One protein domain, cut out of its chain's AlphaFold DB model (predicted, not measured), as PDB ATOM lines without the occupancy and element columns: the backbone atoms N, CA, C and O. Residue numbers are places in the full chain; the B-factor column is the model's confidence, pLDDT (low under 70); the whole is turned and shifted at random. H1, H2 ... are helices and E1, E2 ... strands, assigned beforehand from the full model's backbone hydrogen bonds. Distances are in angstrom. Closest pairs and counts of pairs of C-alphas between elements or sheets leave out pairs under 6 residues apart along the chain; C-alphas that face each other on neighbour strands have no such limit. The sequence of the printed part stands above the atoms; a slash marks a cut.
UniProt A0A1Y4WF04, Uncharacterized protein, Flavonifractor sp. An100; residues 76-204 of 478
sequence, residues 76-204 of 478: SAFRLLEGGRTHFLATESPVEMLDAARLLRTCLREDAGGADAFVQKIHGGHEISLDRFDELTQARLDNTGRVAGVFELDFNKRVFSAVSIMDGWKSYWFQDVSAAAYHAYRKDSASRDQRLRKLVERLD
ATOM      1  N   SER A  76     -32.148 -26.658   6.156       97.44
ATOM      2  CA  SER A  76     -31.926 -27.245   7.478       97.44
ATOM      3  C   SER A  76     -31.489 -28.690   7.332       97.44
ATOM      4  O   SER A  76     -31.955 -29.378   6.423       97.44
ATOM      5  N   ALA A  77     -30.582 -29.129   8.199       97.12
ATOM      6  CA  ALA A  77     -29.954 -30.442   8.111       97.12
ATOM      7  C   ALA A  77     -30.189 -31.267   9.380       97.12
ATOM      8  O   ALA A  77     -30.237 -30.726  10.485       97.12
ATOM      9  N   PHE A  78     -30.330 -32.581   9.215       97.00
ATOM     10  CA  PHE A  78     -30.591 -33.519  10.302       97.00
ATOM     11  C   PHE A  78     -29.714 -34.755  10.173       97.00
ATOM     12  O   PHE A  78     -29.644 -35.358   9.103       97.00
ATOM     13  N   ARG A  79     -29.129 -35.174  11.292       94.50
ATOM     14  CA  ARG A  79     -28.538 -36.495  11.472       94.50
ATOM     15  C   ARG A  79     -29.369 -37.268  12.491       94.50
ATOM     16  O   ARG A  79     -29.547 -36.808  13.612       94.50
ATOM     17  N   LEU A  80     -29.902 -38.426  12.116       91.19
ATOM     18  CA  LEU A  80     -30.761 -39.242  12.983       91.19
ATOM     19  C   LEU A  80     -30.105 -40.605  13.213       91.19
ATOM     20  O   LEU A  80     -29.779 -41.277  12.235       91.19
ATOM     21  N   LEU A  81     -29.925 -41.019  14.472       81.31
ATOM     22  CA  LEU A  81     -29.295 -42.292  14.840       81.31
ATOM     23  C   LEU A  81     -30.275 -43.210  15.578       81.31
ATOM     24  O   LEU A  81     -30.844 -42.821  16.596       81.31
ATOM     25  N   GLU A  82     -30.421 -44.455  15.122       80.25
ATOM     26  CA  GLU A  82     -31.249 -45.480  15.777       80.25
ATOM     27  C   GLU A  82     -30.779 -46.894  15.395       80.25
ATOM     28  O   GLU A  82     -30.574 -47.198  14.223       80.25
ATOM     29  N   GLY A  83     -30.568 -47.778  16.375       70.62
ATOM     30  CA  GLY A  83     -30.236 -49.188  16.133       70.62
ATOM     31  C   GLY A  83     -28.971 -49.421  15.291       70.62
ATOM     32  O   GLY A  83     -28.884 -50.425  14.584       70.62
ATOM     33  N   GLY A  84     -28.012 -48.488  15.324       64.62
ATOM     34  CA  GLY A  84     -26.797 -48.514  14.497       64.62
ATOM     35  C   GLY A  84     -26.989 -48.054  13.044       64.62
ATOM     36  O   GLY A  84     -26.038 -48.119  12.267       64.62
ATOM     37  N   ARG A  85     -28.188 -47.592  12.666       75.06
ATOM     38  CA  ARG A  85     -28.454 -46.899  11.399       75.06
ATOM     39  C   ARG A  85     -28.358 -45.391  11.604       75.06
ATOM     40  O   ARG A  85     -28.747 -44.886  12.656       75.06
ATOM     41  N   THR A  86     -27.878 -44.700  10.575       80.00
ATOM     42  CA  THR A  86     -27.746 -43.242  10.553       80.00
ATOM     43  C   THR A  86     -28.397 -42.702   9.288       80.00
ATOM     44  O   THR A  86     -28.048 -43.147   8.195       80.00
ATOM     45  N   HIS A  87     -29.305 -41.740   9.430       85.31
ATOM     46  CA  HIS A  87     -29.884 -40.990   8.315       85.31
ATOM     47  C   HIS A  87     -29.322 -39.574   8.303       85.31
ATOM     48  O   HIS A  87     -29.312 -38.915   9.343       85.31
ATOM     49  N   PHE A  88     -28.907 -39.101   7.132       89.56
ATOM     50  CA  PHE A  88     -28.542 -37.706   6.900       89.56
ATOM     51  C   PHE A  88     -29.571 -37.094   5.959       89.56
ATOM     52  O   PHE A  88     -29.798 -37.614   4.866       89.56
ATOM     53  N   LEU A  89     -30.215 -36.012   6.385       95.06
ATOM     54  CA  LEU A  89     -31.303 -35.374   5.652       95.06
ATOM     55  C   LEU A  89     -31.058 -33.875   5.518       95.06
ATOM     56  O   LEU A  89     -30.567 -33.241   6.450       95.06
ATOM     57  N   ALA A  90     -31.494 -33.301   4.401       95.75
ATOM     58  CA  ALA A  90     -31.674 -31.863   4.248       95.75
ATOM     59  C   ALA A  90     -33.111 -31.532   3.845       95.75
ATOM     60  O   ALA A  90     -33.804 -32.328   3.213       95.75
ATOM     61  N   THR A  91     -33.548 -30.324   4.180       95.12
ATOM     62  CA  THR A  91     -34.790 -29.737   3.673       95.12
ATOM     63  C   THR A  91     -34.569 -28.279   3.285       95.12
ATOM     64  O   THR A  91     -33.820 -27.561   3.944       95.12
ATOM     65  N   GLU A  92     -35.227 -27.849   2.206       92.75
ATOM     66  CA  GLU A  92     -35.323 -26.440   1.784       92.75
ATOM     67  C   GLU A  92     -36.441 -25.685   2.528       92.75
ATOM     68  O   GLU A  92     -36.635 -24.490   2.320       92.75
ATOM     69  N   SER A  93     -37.218 -26.378   3.369       90.19
ATOM     70  CA  SER A  93     -38.182 -25.759   4.282       90.19
ATOM     71  C   SER A  93     -37.459 -25.428   5.591       90.19
ATOM     72  O   SER A  93     -37.112 -26.364   6.309       90.19
ATOM     73  N   PRO A  94     -37.213 -24.148   5.927       89.94
ATOM     74  CA  PRO A  94     -36.406 -23.791   7.090       89.94
ATOM     75  C   PRO A  94     -37.002 -24.340   8.388       89.94
ATOM     76  O   PRO A  94     -38.162 -24.074   8.708       89.94
ATOM     77  N   VAL A  95     -36.200 -25.096   9.137       94.75
ATOM     78  CA  VAL A  95     -36.537 -25.630  10.458       94.75
ATOM     79  C   VAL A  95     -35.556 -25.055  11.472       94.75
ATOM     80  O   VAL A  95     -34.360 -25.332  11.433       94.75
ATOM     81  N   GLU A  96     -36.070 -24.264  12.406       93.94
ATOM     82  CA  GLU A  96     -35.284 -23.719  13.516       93.94
ATOM     83  C   GLU A  96     -35.478 -24.561  14.786       93.94
ATOM     84  O   GLU A  96     -36.343 -25.437  14.850       93.94
ATOM     85  N   MET A  97     -34.702 -24.268  15.834       94.19
ATOM     86  CA  MET A  97     -34.729 -24.983  17.121       94.19
ATOM     87  C   MET A  97     -36.150 -25.184  17.675       94.19
ATOM     88  O   MET A  97     -36.518 -26.277  18.104       94.19
ATOM     89  N   LEU A  98     -36.984 -24.142  17.613       94.50
ATOM     90  CA  LEU A  98     -38.365 -24.191  18.094       94.50
ATOM     91  C   LEU A  98     -39.228 -25.198  17.307       94.50
ATOM     92  O   LEU A  98     -40.043 -25.915  17.899       94.50
ATOM     93  N   ASP A  99     -39.047 -25.267  15.986       94.44
ATOM     94  CA  ASP A  99     -39.786 -26.179  15.112       94.44
ATOM     95  C   ASP A  99     -39.282 -27.621  15.280       94.44
ATOM     96  O   ASP A  99     -40.089 -28.540  15.425       94.44
ATOM     97  N   ALA A 100     -37.960 -27.817  15.357       94.94
ATOM     98  CA  ALA A 100     -37.340 -29.119  15.601       94.94
ATOM     99  C   ALA A 100     -37.777 -29.718  16.952       94.94
ATOM    100  O   ALA A 100     -38.180 -30.883  17.018       94.94
ATOM    101  N   ALA A 101     -37.821 -28.908  18.014       95.44
ATOM    102  CA  ALA A 101     -38.313 -29.327  19.327       95.44
ATOM    103  C   ALA A 101     -39.800 -29.736  19.296       95.44
ATOM    104  O   ALA A 101     -40.215 -30.703  19.946       95.44
ATOM    105  N   ARG A 102     -40.626 -29.041  18.497       93.25
ATOM    106  CA  ARG A 102     -42.036 -29.408  18.281       93.25
ATOM    107  C   ARG A 102     -42.177 -30.722  17.512       93.25
ATOM    108  O   ARG A 102     -43.048 -31.530  17.860       93.25
ATOM    109  N   LEU A 103     -41.356 -30.939  16.484       93.00
ATOM    110  CA  LEU A 103     -41.327 -32.191  15.725       93.00
ATOM    111  C   LEU A 103     -40.956 -33.364  16.638       93.00
ATOM    112  O   LEU A 103     -41.699 -34.348  16.679       93.00
ATOM    113  N   LEU A 104     -39.906 -33.214  17.454       93.06
ATOM    114  CA  LEU A 104     -39.493 -34.219  18.439       93.06
ATOM    115  C   LEU A 104     -40.630 -34.556  19.401       93.06
ATOM    116  O   LEU A 104     -40.979 -35.722  19.569       93.06
ATOM    117  N   ARG A 105     -41.267 -33.539  19.991       91.56
ATOM    118  CA  ARG A 105     -42.403 -33.749  20.895       91.56
ATOM    119  C   ARG A 105     -43.543 -34.521  20.233       91.56
ATOM    120  O   ARG A 105     -44.164 -35.362  20.877       91.56
ATOM    121  N   THR A 106     -43.859 -34.193  18.983       89.31
ATOM    122  CA  THR A 106     -44.932 -34.864  18.237       89.31
ATOM    123  C   THR A 106     -44.574 -36.330  18.006       89.31
ATOM    124  O   THR A 106     -45.404 -37.194  18.265       89.31
ATOM    125  N   CYS A 107     -43.324 -36.607  17.622       87.81
ATOM    126  CA  CYS A 107     -42.809 -37.963  17.448       87.81
ATOM    127  C   CYS A 107     -42.882 -38.782  18.750       87.81
ATOM    128  O   CYS A 107     -43.406 -39.887  18.750       87.81
ATOM    129  N   LEU A 108     -42.469 -38.209  19.886       85.50
ATOM    130  CA  LEU A 108     -42.468 -38.895  21.187       85.50
ATOM    131  C   LEU A 108     -43.864 -39.186  21.767       85.50
ATOM    132  O   LEU A 108     -43.970 -39.938  22.731       85.50
ATOM    133  N   ARG A 109     -44.926 -38.551  21.254       83.38
ATOM    134  CA  ARG A 109     -46.311 -38.787  21.704       83.38
ATOM    135  C   ARG A 109     -47.007 -39.921  20.962       83.38
ATOM    136  O   ARG A 109     -48.054 -40.369  21.419       83.38
ATOM    137  N   GLU A 110     -46.488 -40.306  19.808       79.44
ATOM    138  CA  GLU A 110     -47.011 -41.411  19.020       79.44
ATOM    139  C   GLU A 110     -46.231 -42.665  19.443       79.44
ATOM    140  O   GLU A 110     -45.006 -42.669  19.384       79.44
ATOM    141  N   ASP A 111     -46.915 -43.723  19.893       54.09
ATOM    142  CA  ASP A 111     -46.306 -44.935  20.490       54.09
ATOM    143  C   ASP A 111     -45.320 -45.699  19.562       54.09
ATOM    144  O   ASP A 111     -44.722 -46.692  19.968       54.09
ATOM    145  N   ALA A 112     -45.129 -45.233  18.321       56.69
ATOM    146  CA  ALA A 112     -44.219 -45.761  17.299       56.69
ATOM    147  C   ALA A 112     -43.032 -44.816  16.973       56.69
ATOM    148  O   ALA A 112     -42.467 -44.886  15.881       56.69
ATOM    149  N   GLY A 113     -42.688 -43.885  17.868       59.50
ATOM    150  CA  GLY A 113     -41.685 -42.844  17.622       59.50
ATOM    151  C   GLY A 113     -40.234 -43.344  17.614       59.50
ATOM    152  O   GLY A 113     -39.623 -43.463  18.674       59.50
ATOM    153  N   GLY A 114     -39.687 -43.564  16.415       77.56
ATOM    154  CA  GLY A 114     -38.260 -43.790  16.131       77.56
ATOM    155  C   GLY A 114     -37.719 -42.818  15.072       77.56
ATOM    156  O   GLY A 114     -38.438 -41.921  14.613       77.56
ATOM    157  N   ALA A 115     -36.469 -42.997  14.648       82.81
ATOM    158  CA  ALA A 115     -35.816 -42.175  13.631       82.81
ATOM    159  C   ALA A 115     -36.574 -42.214  12.294       82.81
ATOM    160  O   ALA A 115     -36.842 -41.159  11.724       82.81
ATOM    161  N   ASP A 116     -37.024 -43.392  11.848       84.94
ATOM    162  CA  ASP A 116     -37.800 -43.553  10.605       84.94
ATOM    163  C   ASP A 116     -39.119 -42.753  10.626       84.94
ATOM    164  O   ASP A 116     -39.511 -42.130   9.636       84.94
ATOM    165  N   ALA A 117     -39.802 -42.719  11.774       85.69
ATOM    166  CA  ALA A 117     -41.024 -41.935  11.948       85.69
ATOM    167  C   ALA A 117     -40.734 -40.425  11.969       85.69
ATOM    168  O   ALA A 117     -41.549 -39.625  11.504       85.69
ATOM    169  N   PHE A 118     -39.571 -40.027  12.492       89.44
ATOM    170  CA  PHE A 118     -39.128 -38.639  12.482       89.44
ATOM    171  C   PHE A 118     -38.811 -38.160  11.059       89.44
ATOM    172  O   PHE A 118     -39.280 -37.087  10.683       89.44
ATOM    173  N   VAL A 119     -38.115 -38.973  10.249       88.38
ATOM    174  CA  VAL A 119     -37.802 -38.692   8.829       88.38
ATOM    175  C   VAL A 119     -39.067 -38.281   8.072       88.38
ATOM    176  O   VAL A 119     -39.093 -37.247   7.408       88.38
ATOM    177  N   GLN A 120     -40.152 -39.047   8.231       87.62
ATOM    178  CA  GLN A 120     -41.421 -38.816   7.527       87.62
ATOM    179  C   GLN A 120     -42.121 -37.504   7.912       87.62
ATOM    180  O   GLN A 120     -42.977 -37.024   7.170       87.62
ATOM    181  N   LYS A 121     -41.787 -36.917   9.068       88.81
ATOM    182  CA  LYS A 121     -42.375 -35.655   9.543       88.81
ATOM    183  C   LYS A 121     -41.610 -34.423   9.053       88.81
ATOM    184  O   LYS A 121     -42.128 -33.312   9.181       88.81
ATOM    185  N   ILE A 122     -40.410 -34.593   8.495       90.44
ATOM    186  CA  ILE A 122     -39.628 -33.490   7.931       90.44
ATOM    187  C   ILE A 122     -40.198 -33.140   6.557       90.44
ATOM    188  O   ILE A 122     -40.007 -33.854   5.573       90.44
ATOM    189  N   HIS A 123     -40.912 -32.018   6.482       89.56
ATOM    190  CA  HIS A 123     -41.508 -31.563   5.232       89.56
ATOM    191  C   HIS A 123     -40.421 -31.283   4.184       89.56
ATOM    192  O   HIS A 123     -39.510 -30.493   4.429       89.56
ATOM    193  N   GLY A 124     -40.518 -31.920   3.013       89.75
ATOM    194  CA  GLY A 124     -39.540 -31.763   1.928       89.75
ATOM    195  C   GLY A 124     -38.145 -32.320   2.240       89.75
ATOM    196  O   GLY A 124     -37.187 -31.959   1.558       89.75
ATOM    197  N   GLY A 125     -38.020 -33.161   3.273       91.50
ATOM    198  CA  GLY A 125     -36.769 -33.827   3.614       91.50
ATOM    199  C   GLY A 125     -36.323 -34.797   2.516       91.50
ATOM    200  O   GLY A 125     -37.127 -35.584   2.019       91.50
ATOM    201  N   HIS A 126     -35.045 -34.752   2.154       92.81
ATOM    202  CA  HIS A 126     -34.402 -35.696   1.238       92.81
ATOM    203  C   HIS A 126     -33.047 -36.141   1.798       92.81
ATOM    204  O   HIS A 126     -32.421 -35.406   2.562       92.81
ATOM    205  N   GLU A 127     -32.607 -37.347   1.437       94.56
ATOM    206  CA  GLU A 127     -31.318 -37.884   1.886       94.56
ATOM    207  C   GLU A 127     -30.134 -37.137   1.267       94.56
ATOM    208  O   GLU A 127     -30.158 -36.759   0.092       94.56
ATOM    209  N   ILE A 128     -29.088 -36.946   2.070       93.19
ATOM    210  CA  ILE A 128     -27.825 -36.312   1.679       93.19
ATOM    211  C   ILE A 128     -26.629 -37.165   2.129       93.19
ATOM    212  O   ILE A 128     -26.772 -38.082   2.934       93.19
ATOM    213  N   SER A 129     -25.436 -36.875   1.607       83.81
ATOM    214  CA  SER A 129     -24.191 -37.487   2.089       83.81
ATOM    215  C   SER A 129     -23.720 -36.864   3.410       83.81
ATOM    216  O   SER A 129     -24.140 -35.763   3.769       83.81
ATOM    217  N   LEU A 130     -22.799 -37.549   4.102       83.50
ATOM    218  CA  LEU A 130     -22.093 -37.002   5.268       83.50
ATOM    219  C   LEU A 130     -21.343 -35.710   4.907       83.50
ATOM    220  O   LEU A 130     -21.558 -34.699   5.561       83.50
ATOM    221  N   ASP A 131     -20.577 -35.707   3.811       75.12
ATOM    222  CA  ASP A 131     -19.841 -34.512   3.364       75.12
ATOM    223  C   ASP A 131     -20.774 -33.305   3.186       75.12
ATOM    224  O   ASP A 131     -20.467 -32.189   3.595       75.12
ATOM    225  N   ARG A 132     -21.974 -33.536   2.633       89.19
ATOM    226  CA  ARG A 132     -22.970 -32.478   2.457       89.19
ATOM    227  C   ARG A 132     -23.563 -32.007   3.786       89.19
ATOM    228  O   ARG A 132     -23.898 -30.831   3.922       89.19
ATOM    229  N   PHE A 133     -23.730 -32.904   4.752       86.06
ATOM    230  CA  PHE A 133     -24.166 -32.544   6.100       86.06
ATOM    231  C   PHE A 133     -23.107 -31.683   6.806       86.06
ATOM    232  O   PHE A 133     -23.449 -30.659   7.399       86.06
ATOM    233  N   ASP A 134     -21.829 -32.034   6.666       80.19
ATOM    234  CA  ASP A 134     -20.709 -31.282   7.236       80.19
ATOM    235  C   ASP A 134     -20.584 -29.891   6.595       80.19
ATOM    236  O   ASP A 134     -20.439 -28.896   7.305       80.19
ATOM    237  N   GLU A 135     -20.757 -29.778   5.272       87.25
ATOM    238  CA  GLU A 135     -20.828 -28.488   4.567       87.25
ATOM    239  C   GLU A 135     -21.931 -27.573   5.128       87.25
ATOM    240  O   GLU A 135     -21.709 -26.381   5.349       87.25
ATOM    241  N   LEU A 136     -23.133 -28.113   5.363       91.25
ATOM    242  CA  LEU A 136     -24.255 -27.349   5.924       91.25
ATOM    243  C   LEU A 136     -24.026 -26.991   7.400       91.25
ATOM    244  O   LEU A 136     -24.455 -25.927   7.845       91.25
ATOM    245  N   THR A 137     -23.324 -27.850   8.141       87.44
ATOM    246  CA  THR A 137     -22.899 -27.597   9.524       87.44
ATOM    247  C   THR A 137     -21.933 -26.418   9.588       87.44
ATOM    248  O   THR A 137     -22.184 -25.467  10.327       87.44
ATOM    249  N   GLN A 138     -20.889 -26.414   8.754       85.81
ATOM    250  CA  GLN A 138     -19.942 -25.299   8.667       85.81
ATOM    251  C   GLN A 138     -20.633 -24.009   8.215       85.81
ATOM    252  O   GLN A 138     -20.500 -22.975   8.862       85.81
ATOM    253  N   ALA A 139     -21.491 -24.074   7.191       89.88
ATOM    254  CA  ALA A 139     -22.242 -22.907   6.725       89.88
ATOM    255  C   ALA A 139     -23.162 -22.295   7.803       89.88
ATOM    256  O   ALA A 139     -23.490 -21.103   7.723       89.88
ATOM    257  N   ARG A 140     -23.603 -23.093   8.790       92.69
ATOM    258  CA  ARG A 140     -24.351 -22.615   9.958       92.69
ATOM    259  C   ARG A 140     -23.440 -21.928  10.974       92.69
ATOM    260  O   ARG A 140     -23.809 -20.852  11.436       92.69
ATOM    261  N   LEU A 141     -22.294 -22.526  11.299       84.56
ATOM    262  CA  LEU A 141     -21.298 -21.959  12.219       84.56
ATOM    263  C   LEU A 141     -20.749 -20.623  11.700       84.56
ATOM    264  O   LEU A 141     -20.725 -19.641  12.432       84.56
ATOM    265  N   ASP A 142     -20.460 -20.548  10.400       89.81
ATOM    266  CA  ASP A 142     -20.002 -19.333   9.714       89.81
ATOM    267  C   ASP A 142     -21.095 -18.254   9.574       89.81
ATOM    268  O   ASP A 142     -20.871 -17.196   8.985       89.81
ATOM    269  N   ASN A 143     -22.310 -18.522  10.070       90.00
ATOM    270  CA  ASN A 143     -23.462 -17.628  10.009       90.00
ATOM    271  C   ASN A 143     -23.752 -17.086   8.595       90.00
ATOM    272  O   ASN A 143     -24.105 -15.921   8.404       90.00
ATOM    273  N   THR A 144     -23.638 -17.938   7.573       86.00
ATOM    274  CA  THR A 144     -23.818 -17.537   6.163       86.00
ATOM    275  C   THR A 144     -25.241 -17.077   5.815       86.00
ATOM    276  O   THR A 144     -25.492 -16.624   4.699       86.00
ATOM    277  N   GLY A 145     -26.208 -17.264   6.721       86.25
ATOM    278  CA  GLY A 145     -27.637 -17.033   6.486       86.25
ATOM    279  C   GLY A 145     -28.315 -18.093   5.607       86.25
ATOM    280  O   GLY A 145     -29.534 -18.065   5.448       86.25
ATOM    281  N   ARG A 146     -27.559 -19.057   5.063       89.44
ATOM    282  CA  ARG A 146     -28.071 -20.109   4.164       89.44
ATOM    283  C   ARG A 146     -28.613 -21.334   4.891       89.44
ATOM    284  O   ARG A 146     -29.246 -22.179   4.263       89.44
ATOM    285  N   VAL A 147     -28.363 -21.455   6.194       94.75
ATOM    286  CA  VAL A 147     -28.785 -22.601   7.008       94.75
ATOM    287  C   VAL A 147     -29.502 -22.096   8.258       94.75
ATOM    288  O   VAL A 147     -28.917 -21.386   9.078       94.75
ATOM    289  N   ALA A 148     -30.779 -22.453   8.394       94.44
ATOM    290  CA  ALA A 148     -31.620 -22.061   9.527       94.44
ATOM    291  C   ALA A 148     -31.349 -22.903  10.780       94.44
ATOM    292  O   ALA A 148     -31.380 -22.380  11.893       94.44
ATOM    293  N   GLY A 149     -31.037 -24.189  10.609       95.69
ATOM    294  CA  GLY A 149     -30.772 -25.097  11.719       95.69
ATOM    295  C   GLY A 149     -30.082 -26.381  11.278       95.69
ATOM    296  O   GLY A 149     -30.297 -26.874  10.169       95.69
ATOM    297  N   VAL A 150     -29.243 -26.911  12.163       97.25
ATOM    298  CA  VAL A 150     -28.566 -28.200  12.007       97.25
ATOM    299  C   VAL A 150     -28.741 -28.967  13.304       97.25
ATOM    300  O   VAL A 150     -28.511 -28.407  14.379       97.25
ATOM    301  N   PHE A 151     -29.187 -30.216  13.196       97.19
ATOM    302  CA  PHE A 151     -29.601 -31.019  14.340       97.19
ATOM    303  C   PHE A 151     -29.059 -32.444  14.265       97.19
ATOM    304  O   PHE A 151     -29.021 -33.048  13.191       97.19
ATOM    305  N   GLU A 152     -28.733 -33.007  15.421       94.69
ATOM    306  CA  GLU A 152     -28.447 -34.427  15.597       94.69
ATOM    307  C   GLU A 152     -29.414 -35.014  16.629       94.69
ATOM    308  O   GLU A 152     -29.629 -34.446  17.695       94.69
ATOM    309  N   LEU A 153     -30.070 -36.123  16.294       92.75
ATOM    310  CA  LEU A 153     -30.999 -36.810  17.183       92.75
ATOM    311  C   LEU A 153     -30.562 -38.265  17.327       92.75
ATOM    312  O   LEU A 153     -30.747 -39.070  16.410       92.75
ATOM    313  N   ASP A 154     -30.038 -38.615  18.495       86.31
ATOM    314  CA  ASP A 154     -29.737 -39.998  18.853       86.31
ATOM    315  C   ASP A 154     -30.931 -40.594  19.602       86.31
ATOM    316  O   ASP A 154     -31.149 -40.322  20.783       86.31
ATOM    317  N   PHE A 155     -31.722 -41.423  18.920       83.19
ATOM    318  CA  PHE A 155     -32.880 -42.099  19.508       83.19
ATOM    319  C   PHE A 155     -32.476 -43.216  20.477       83.19
ATOM    320  O   PHE A 155     -33.256 -43.546  21.370       83.19
ATOM    321  N   ASN A 156     -31.256 -43.757  20.363       76.00
ATOM    322  CA  ASN A 156     -30.753 -44.766  21.299       76.00
ATOM    323  C   ASN A 156     -30.402 -44.125  22.639       76.00
ATOM    324  O   ASN A 156     -30.799 -44.625  23.690       76.00
ATOM    325  N   LYS A 157     -29.668 -43.008  22.594       77.81
ATOM    326  CA  LYS A 157     -29.304 -42.241  23.792       77.81
ATOM    327  C   LYS A 157     -30.428 -41.324  24.268       77.81
ATOM    328  O   LYS A 157     -30.419 -40.904  25.415       77.81
ATOM    329  N   ARG A 158     -31.422 -41.048  23.420       86.06
ATOM    330  CA  ARG A 158     -32.481 -40.048  23.632       86.06
ATOM    331  C   ARG A 158     -31.926 -38.632  23.808       86.06
ATOM    332  O   ARG A 158     -32.392 -37.886  24.672       86.06
ATOM    333  N   VAL A 159     -30.959 -38.276  22.969       90.25
ATOM    334  CA  VAL A 159     -30.241 -36.996  22.992       90.25
ATOM    335  C   VAL A 159     -30.583 -36.197  21.746       90.25
ATOM    336  O   VAL A 159     -30.557 -36.723  20.634       90.25
ATOM    337  N   PHE A 160     -30.908 -34.927  21.949       93.50
ATOM    338  CA  PHE A 160     -31.156 -33.936  20.916       93.50
ATOM    339  C   PHE A 160     -30.032 -32.905  20.950       93.50
ATOM    340  O   PHE A 160     -29.854 -32.240  21.966       93.50
ATOM    341  N   SER A 161     -29.338 -32.726  19.836       94.19
ATOM    342  CA  SER A 161     -28.261 -31.753  19.694       94.19
ATOM    343  C   SER A 161     -28.567 -30.769  18.570       94.19
ATOM    344  O   SER A 161     -29.159 -31.135  17.552       94.19
ATOM    345  N   ALA A 162     -28.181 -29.510  18.749       96.38
ATOM    346  CA  ALA A 162     -28.386 -28.438  17.784       96.38
ATOM    347  C   ALA A 162     -27.160 -27.530  17.697       96.38
ATOM    348  O   ALA A 162     -26.516 -27.251  18.704       96.38
ATOM    349  N   VAL A 163     -26.878 -27.018  16.501       90.75
ATOM    350  CA  VAL A 163     -25.779 -26.067  16.285       90.75
ATOM    351  C   VAL A 163     -26.219 -24.637  16.631       90.75
ATOM    352  O   VAL A 163     -27.056 -24.040  15.942       90.75
ATOM    353  N   SER A 164     -25.619 -24.082  17.683       88.56
ATOM    354  CA  SER A 164     -25.566 -22.653  18.006       88.56
ATOM    355  C   SER A 164     -24.517 -21.963  17.134       88.56
ATOM    356  O   SER A 164     -23.438 -22.502  16.902       88.56
ATOM    357  N   ILE A 165     -24.823 -20.754  16.655       86.00
ATOM    358  CA  ILE A 165     -23.857 -19.940  15.895       86.00
ATOM    359  C   ILE A 165     -22.706 -19.477  16.802       86.00
ATOM    360  O   ILE A 165     -21.584 -19.346  16.333       86.00
ATOM    361  N   MET A 166     -22.980 -19.213  18.085       79.31
ATOM    362  CA  MET A 166     -21.976 -18.672  19.011       79.31
ATOM    363  C   MET A 166     -21.192 -19.771  19.726       79.31
ATOM    364  O   MET A 166     -19.979 -19.667  19.857       79.31
ATOM    365  N   ASP A 167     -21.881 -20.834  20.143       77.25
ATOM    366  CA  ASP A 167     -21.331 -21.800  21.106       77.25
ATOM    367  C   ASP A 167     -21.098 -23.189  20.490       77.25
ATOM    368  O   ASP A 167     -20.774 -24.140  21.191       77.25
ATOM    369  N   GLY A 168     -21.304 -23.342  19.179       87.19
ATOM    370  CA  GLY A 168     -21.194 -24.639  18.516       87.19
ATOM    371  C   GLY A 168     -22.322 -25.602  18.897       87.19
ATOM    372  O   GLY A 168     -23.488 -25.215  18.973       87.19
ATOM    373  N   TRP A 169     -22.011 -26.889  19.047       87.00
ATOM    374  CA  TRP A 169     -23.015 -27.911  19.348       87.00
ATOM    375  C   TRP A 169     -23.510 -27.815  20.790       87.00
ATOM    376  O   TRP A 169     -22.720 -27.904  21.718       87.00
ATOM    377  N   LYS A 170     -24.833 -27.744  20.957       89.69
ATOM    378  CA  LYS A 170     -25.516 -27.839  22.252       89.69
ATOM    379  C   LYS A 170     -26.376 -29.083  22.307       89.69
ATOM    380  O   LYS A 170     -27.152 -29.314  21.377       89.69
ATOM    381  N   SER A 171     -26.283 -29.855  23.384       91.19
ATOM    382  CA  SER A 171     -26.988 -31.134  23.539       91.19
ATOM    383  C   SER A 171     -27.992 -31.091  24.689       91.19
ATOM    384  O   SER A 171     -27.793 -30.384  25.663       91.19
ATOM    385  N   TYR A 172     -29.095 -31.830  24.582       92.19
ATOM    386  CA  TYR A 172     -30.200 -31.840  25.548       92.19
ATOM    387  C   TYR A 172     -30.878 -33.213  25.574       92.19
ATOM    388  O   TYR A 172     -31.006 -33.874  24.538       92.19
ATOM    389  N   TRP A 173     -31.418 -33.639  26.719       89.56
ATOM    390  CA  TRP A 173     -32.253 -34.842  26.749       89.56
ATOM    391  C   TRP A 173     -33.562 -34.619  25.984       89.56
ATOM    392  O   TRP A 173     -34.215 -33.576  26.088       89.56
ATOM    393  N   PHE A 174     -34.036 -35.653  25.286       89.44
ATOM    394  CA  PHE A 174     -35.323 -35.628  24.582       89.44
ATOM    395  C   PHE A 174     -36.494 -35.217  25.480       89.44
ATOM    396  O   PHE A 174     -37.442 -34.578  25.017       89.44
ATOM    397  N   GLN A 175     -36.459 -35.611  26.754       88.69
ATOM    398  CA  GLN A 175     -37.518 -35.295  27.707       88.69
ATOM    399  C   GLN A 175     -37.557 -33.798  28.022       88.69
ATOM    400  O   GLN A 175     -38.640 -33.211  27.993       88.69
ATOM    401  N   ASP A 176     -36.397 -33.174  28.230       91.31
ATOM    402  CA  ASP A 176     -36.287 -31.742  28.499       91.31
ATOM    403  C   ASP A 176     -36.697 -30.906  27.293       91.31
ATOM    404  O   ASP A 176     -37.530 -30.009  27.432       91.31
ATOM    405  N   VAL A 177     -36.238 -31.265  26.090       93.31
ATOM    406  CA  VAL A 177     -36.660 -30.596  24.846       93.31
ATOM    407  C   VAL A 177     -38.165 -30.755  24.614       93.31
ATOM    408  O   VAL A 177     -38.860 -29.788  24.290       93.31
ATOM    409  N   SER A 178     -38.720 -31.949  24.843       92.50
ATOM    410  CA  SER A 178     -40.162 -32.200  24.713       92.50
ATOM    411  C   SER A 178     -40.995 -31.426  25.739       92.50
ATOM    412  O   SER A 178     -42.087 -30.937  25.415       92.50
ATOM    413  N   ALA A 179     -40.503 -31.295  26.973       91.25
ATOM    414  CA  ALA A 179     -41.138 -30.504  28.020       91.25
ATOM    415  C   ALA A 179     -41.048 -29.001  27.713       91.25
ATOM    416  O   ALA A 179     -42.062 -28.302  27.782       91.25
ATOM    417  N   ALA A 180     -39.885 -28.500  27.297       94.19
ATOM    418  CA  ALA A 180     -39.703 -27.114  26.875       94.19
ATOM    419  C   ALA A 180     -40.648 -26.764  25.713       94.19
ATOM    420  O   ALA A 180     -41.404 -25.791  25.796       94.19
ATOM    421  N   ALA A 181     -40.732 -27.627  24.694       93.75
ATOM    422  CA  ALA A 181     -41.680 -27.482  23.591       93.75
ATOM    423  C   ALA A 181     -43.140 -27.475  24.075       93.75
ATOM    424  O   ALA A 181     -43.937 -26.644  23.640       93.75
ATOM    425  N   TYR A 182     -43.520 -28.352  25.010       92.75
ATOM    426  CA  TYR A 182     -44.872 -28.332  25.581       92.75
ATOM    427  C   TYR A 182     -45.226 -26.966  26.164       92.75
ATOM    428  O   TYR A 182     -46.293 -26.424  25.873       92.75
ATOM    429  N   HIS A 183     -44.334 -26.406  26.976       89.38
ATOM    430  CA  HIS A 183     -44.571 -25.136  27.647       89.38
ATOM    431  C   HIS A 183     -44.549 -23.949  26.685       89.38
ATOM    432  O   HIS A 183     -45.382 -23.048  26.826       89.38
ATOM    433  N   ALA A 184     -43.674 -23.982  25.678       91.75
ATOM    434  CA  ALA A 184     -43.650 -22.995  24.610       91.75
ATOM    435  C   ALA A 184     -44.994 -22.954  23.858       91.75
ATOM    436  O   ALA A 184     -45.562 -21.879  23.671       91.75
ATOM    437  N   TYR A 185     -45.568 -24.112  23.512       88.81
ATOM    438  CA  TYR A 185     -46.809 -24.207  22.727       88.81
ATOM    439  C   TYR A 185     -48.108 -24.278  23.556       88.81
ATOM    440  O   TYR A 185     -49.187 -24.338  22.979       88.81
ATOM    441  N   ARG A 186     -48.052 -24.237  24.896       83.75
ATOM    442  CA  ARG A 186     -49.243 -24.384  25.761       83.75
ATOM    443  C   ARG A 186     -50.264 -23.243  25.634       83.75
ATOM    444  O   ARG A 186     -51.443 -23.464  25.894       83.75
ATOM    445  N   LYS A 187     -49.827 -22.020  25.303       79.19
ATOM    446  CA  LYS A 187     -50.720 -20.869  25.061       79.19
ATOM    447  C   LYS A 187     -50.821 -20.601  23.560       79.19
ATOM    448  O   LYS A 187     -49.846 -20.159  22.949       79.19
ATOM    449  N   ASP A 188     -52.015 -20.782  23.001       64.94
ATOM    450  CA  ASP A 188     -52.268 -20.611  21.563       64.94
ATOM    451  C   ASP A 188     -52.003 -19.184  21.058       64.94
ATOM    452  O   ASP A 188     -51.598 -19.017  19.911       64.94
ATOM    453  N   SER A 189     -52.117 -18.161  21.915       75.38
ATOM    454  CA  SER A 189     -51.953 -16.746  21.542       75.38
ATOM    455  C   SER A 189     -50.516 -16.198  21.603       75.38
ATOM    456  O   SER A 189     -50.323 -15.003  21.394       75.38
ATOM    457  N   ALA A 190     -49.513 -17.010  21.955       84.44
ATOM    458  CA  ALA A 190     -48.126 -16.540  22.071       84.44
ATOM    459  C   ALA A 190     -47.449 -16.385  20.696       84.44
ATOM    460  O   ALA A 190     -47.564 -17.281  19.855       84.44
ATOM    461  N   SER A 191     -46.702 -15.290  20.494       90.44
ATOM    462  CA  SER A 191     -45.907 -15.066  19.272       90.44
ATOM    463  C   SER A 191     -44.721 -16.034  19.168       90.44
ATOM    464  O   SER A 191     -44.315 -16.633  20.166       90.44
ATOM    465  N   ARG A 192     -44.129 -16.177  17.972       88.94
ATOM    466  CA  ARG A 192     -42.964 -17.056  17.744       88.94
ATOM    467  C   ARG A 192     -41.801 -16.718  18.687       88.94
ATOM    468  O   ARG A 192     -41.319 -17.614  19.373       88.94
ATOM    469  N   ASP A 193     -41.466 -15.440  18.841       88.88
ATOM    470  CA  ASP A 193     -40.377 -14.992  19.726       88.88
ATOM    471  C   ASP A 193     -40.669 -15.251  21.208       88.88
ATOM    472  O   ASP A 193     -39.776 -15.565  21.992       88.88
ATOM    473  N   GLN A 194     -41.932 -15.138  21.630       90.88
ATOM    474  CA  GLN A 194     -42.330 -15.495  22.995       90.88
ATOM    475  C   GLN A 194     -42.228 -17.002  23.240       90.88
ATOM    476  O   GLN A 194     -41.908 -17.422  24.349       90.88
ATOM    477  N   ARG A 195     -42.527 -17.825  22.227       93.25
ATOM    478  CA  ARG A 195     -42.374 -19.282  22.312       93.25
ATOM    479  C   ARG A 195     -40.904 -19.680  22.354       93.25
ATOM    480  O   ARG A 195     -40.556 -20.530  23.164       93.25
ATOM    481  N   LEU A 196     -40.065 -19.041  21.537       90.62
ATOM    482  CA  LEU A 196     -38.623 -19.270  21.529       90.62
ATOM    483  C   LEU A 196     -37.996 -18.895  22.875       90.62
ATOM    484  O   LEU A 196     -37.321 -19.733  23.460       90.62
ATOM    485  N   ARG A 197     -38.299 -17.707  23.421       89.94
ATOM    486  CA  ARG A 197     -37.813 -17.299  24.754       89.94
ATOM    487  C   ARG A 197     -38.163 -18.313  25.840       89.94
ATOM    488  O   ARG A 197     -37.277 -18.785  26.533       89.94
ATOM    489  N   LYS A 198     -39.425 -18.745  25.906       91.81
ATOM    490  CA  LYS A 198     -39.862 -19.774  26.869       91.81
ATOM    491  C   LYS A 198     -39.175 -21.122  26.689       91.81
ATOM    492  O   LYS A 198     -39.073 -21.874  27.653       91.81
ATOM    493  N   LEU A 199     -38.825 -21.479  25.452       93.12
ATOM    494  CA  LEU A 199     -38.095 -22.709  25.173       93.12
ATOM    495  C   LEU A 199     -36.658 -22.590  25.687       93.12
ATOM    496  O   LEU A 199     -36.227 -23.474  26.415       93.12
ATOM    497  N   VAL A 200     -35.970 -21.489  25.370       90.81
ATOM    498  CA  VAL A 200     -34.593 -21.224  25.812       90.81
ATOM    499  C   VAL A 200     -34.515 -21.126  27.336       90.81
ATOM    500  O   VAL A 200     -33.782 -21.897  27.930       90.81
ATOM    501  N   GLU A 201     -35.359 -20.316  27.984       90.19
ATOM    502  CA  GLU A 201     -35.438 -20.198  29.457       90.19
ATOM    503  C   GLU A 201     -35.661 -21.546  30.166       90.19
ATOM    504  O   GLU A 201     -35.353 -21.701  31.341       90.19
ATOM    505  N   ARG A 202     -36.263 -22.528  29.483       91.31
ATOM    506  CA  ARG A 202     -36.516 -23.865  30.040       91.31
ATOM    507  C   ARG A 202     -35.415 -24.876  29.773       91.31
ATOM    508  O   ARG A 202     -35.421 -25.916  30.435       91.31
ATOM    509  N   LEU A 203     -34.577 -24.614  28.779       90.19
ATOM    510  CA  LEU A 203     -33.395 -25.407  28.455       90.19
ATOM    511  C   LEU A 203     -32.128 -24.824  29.085       90.19
ATOM    512  O   LEU A 203     -31.117 -25.515  29.131       90.19
ATOM    513  N   ASP A 204     -32.198 -23.592  29.578       87.88
ATOM    514  CA  ASP A 204     -31.129 -22.955  30.329       87.88
ATOM    515  C   ASP A 204     -30.735 -23.804  31.548       87.88
ATOM    516  O   ASP A 204     -31.601 -24.332  32.254       87.88
TER     517      ASP A 204
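This is residues 76 to 204 of the 478 residues of an uncharacterized protein of Flavonifractor sp. An100 (UniProt A0A1Y4WF04). A twisted five-stranded sheet stands between helices: H3 covers one face, while H1, H2 and H4 are over the other. H5 packs on H4, folding back along it as a helical hairpin, and is not itself on the sheet. The 129 printed residues hold, in chain order, E1 E2 H1 H2 H3 E3 E4 E5 H4 H5, and the sheet, order E2 E1 E3 E4 E5, is mixed. The class is mixed, helices and strands; the whole is compact, with a radius of gyration of the C-alphas of 14.0 A and spans of 39 by 36 by 25 A.

In the sheet, E1 is residues 76 to 82, 20.0 A long, from C-alpha 76 at (-31.926, -27.245, 7.478); E2 is 85 to 91, 19.9 A. E3 is 147 to 154, 21.1 A; E4 is 159 to 164 and E5 is 168 to 173. H1 is residues 97 to 109, 18.6 A; H2 is 115 to 119; H3 is 130 to 141, 16.6 A. H4 is 174 to 185, 16.3 A, and H5 is 192 to 203, 16.6 A, ending with C-alpha 203 at (-33.395, -25.407, 28.455).

E1 and E3 are parallel, with N 79 and O 151 at 2.9 A. E1 and E2 form a hairpin, with N 78 and O 89 at 2.9 A. E3, E4 and E5 make a meander, each strand the antiparallel neighbour of the one before; N 161 and O 152 are 2.8 A apart, N 162 and O 170 2.8 A. Helices on both faces make three layers, H1 and H4 on one, H3 on the other. H3, at a height of 8.0 A over the sheet, lies over E1 and E3. H1, at 10.6 A, runs along E3, at 26 degrees on the local plane. H2 is over E1, on the same face as H1. H4 is over E5 and stands up from the sheet. H1 is the hub, touching H2, H4 and H5. H1 and H4 touch, closest at the C-alphas of Arg 105 and Ser 178, 4.7 A, only just about perpendicular at 70.0 degrees. H4 and H5, a helical hairpin, touch, closest at the C-alphas of Ala 184 and Arg 195, 4.5 A, running opposite ways at a shallow tilt of 34 degrees, only just short of steep. H5 is not on the sheet. In H1 to H5 every O i to N i+4 pair is within hydrogen-bond range.

The two C-alphas farthest apart, those of Gly 84 and Ser 189, are 41.1 A apart. The printed part has no cut, and no link is long. The mean pLDDT of the printed part is 87.9; residues 84, 111 to 113 and 188 are under 70.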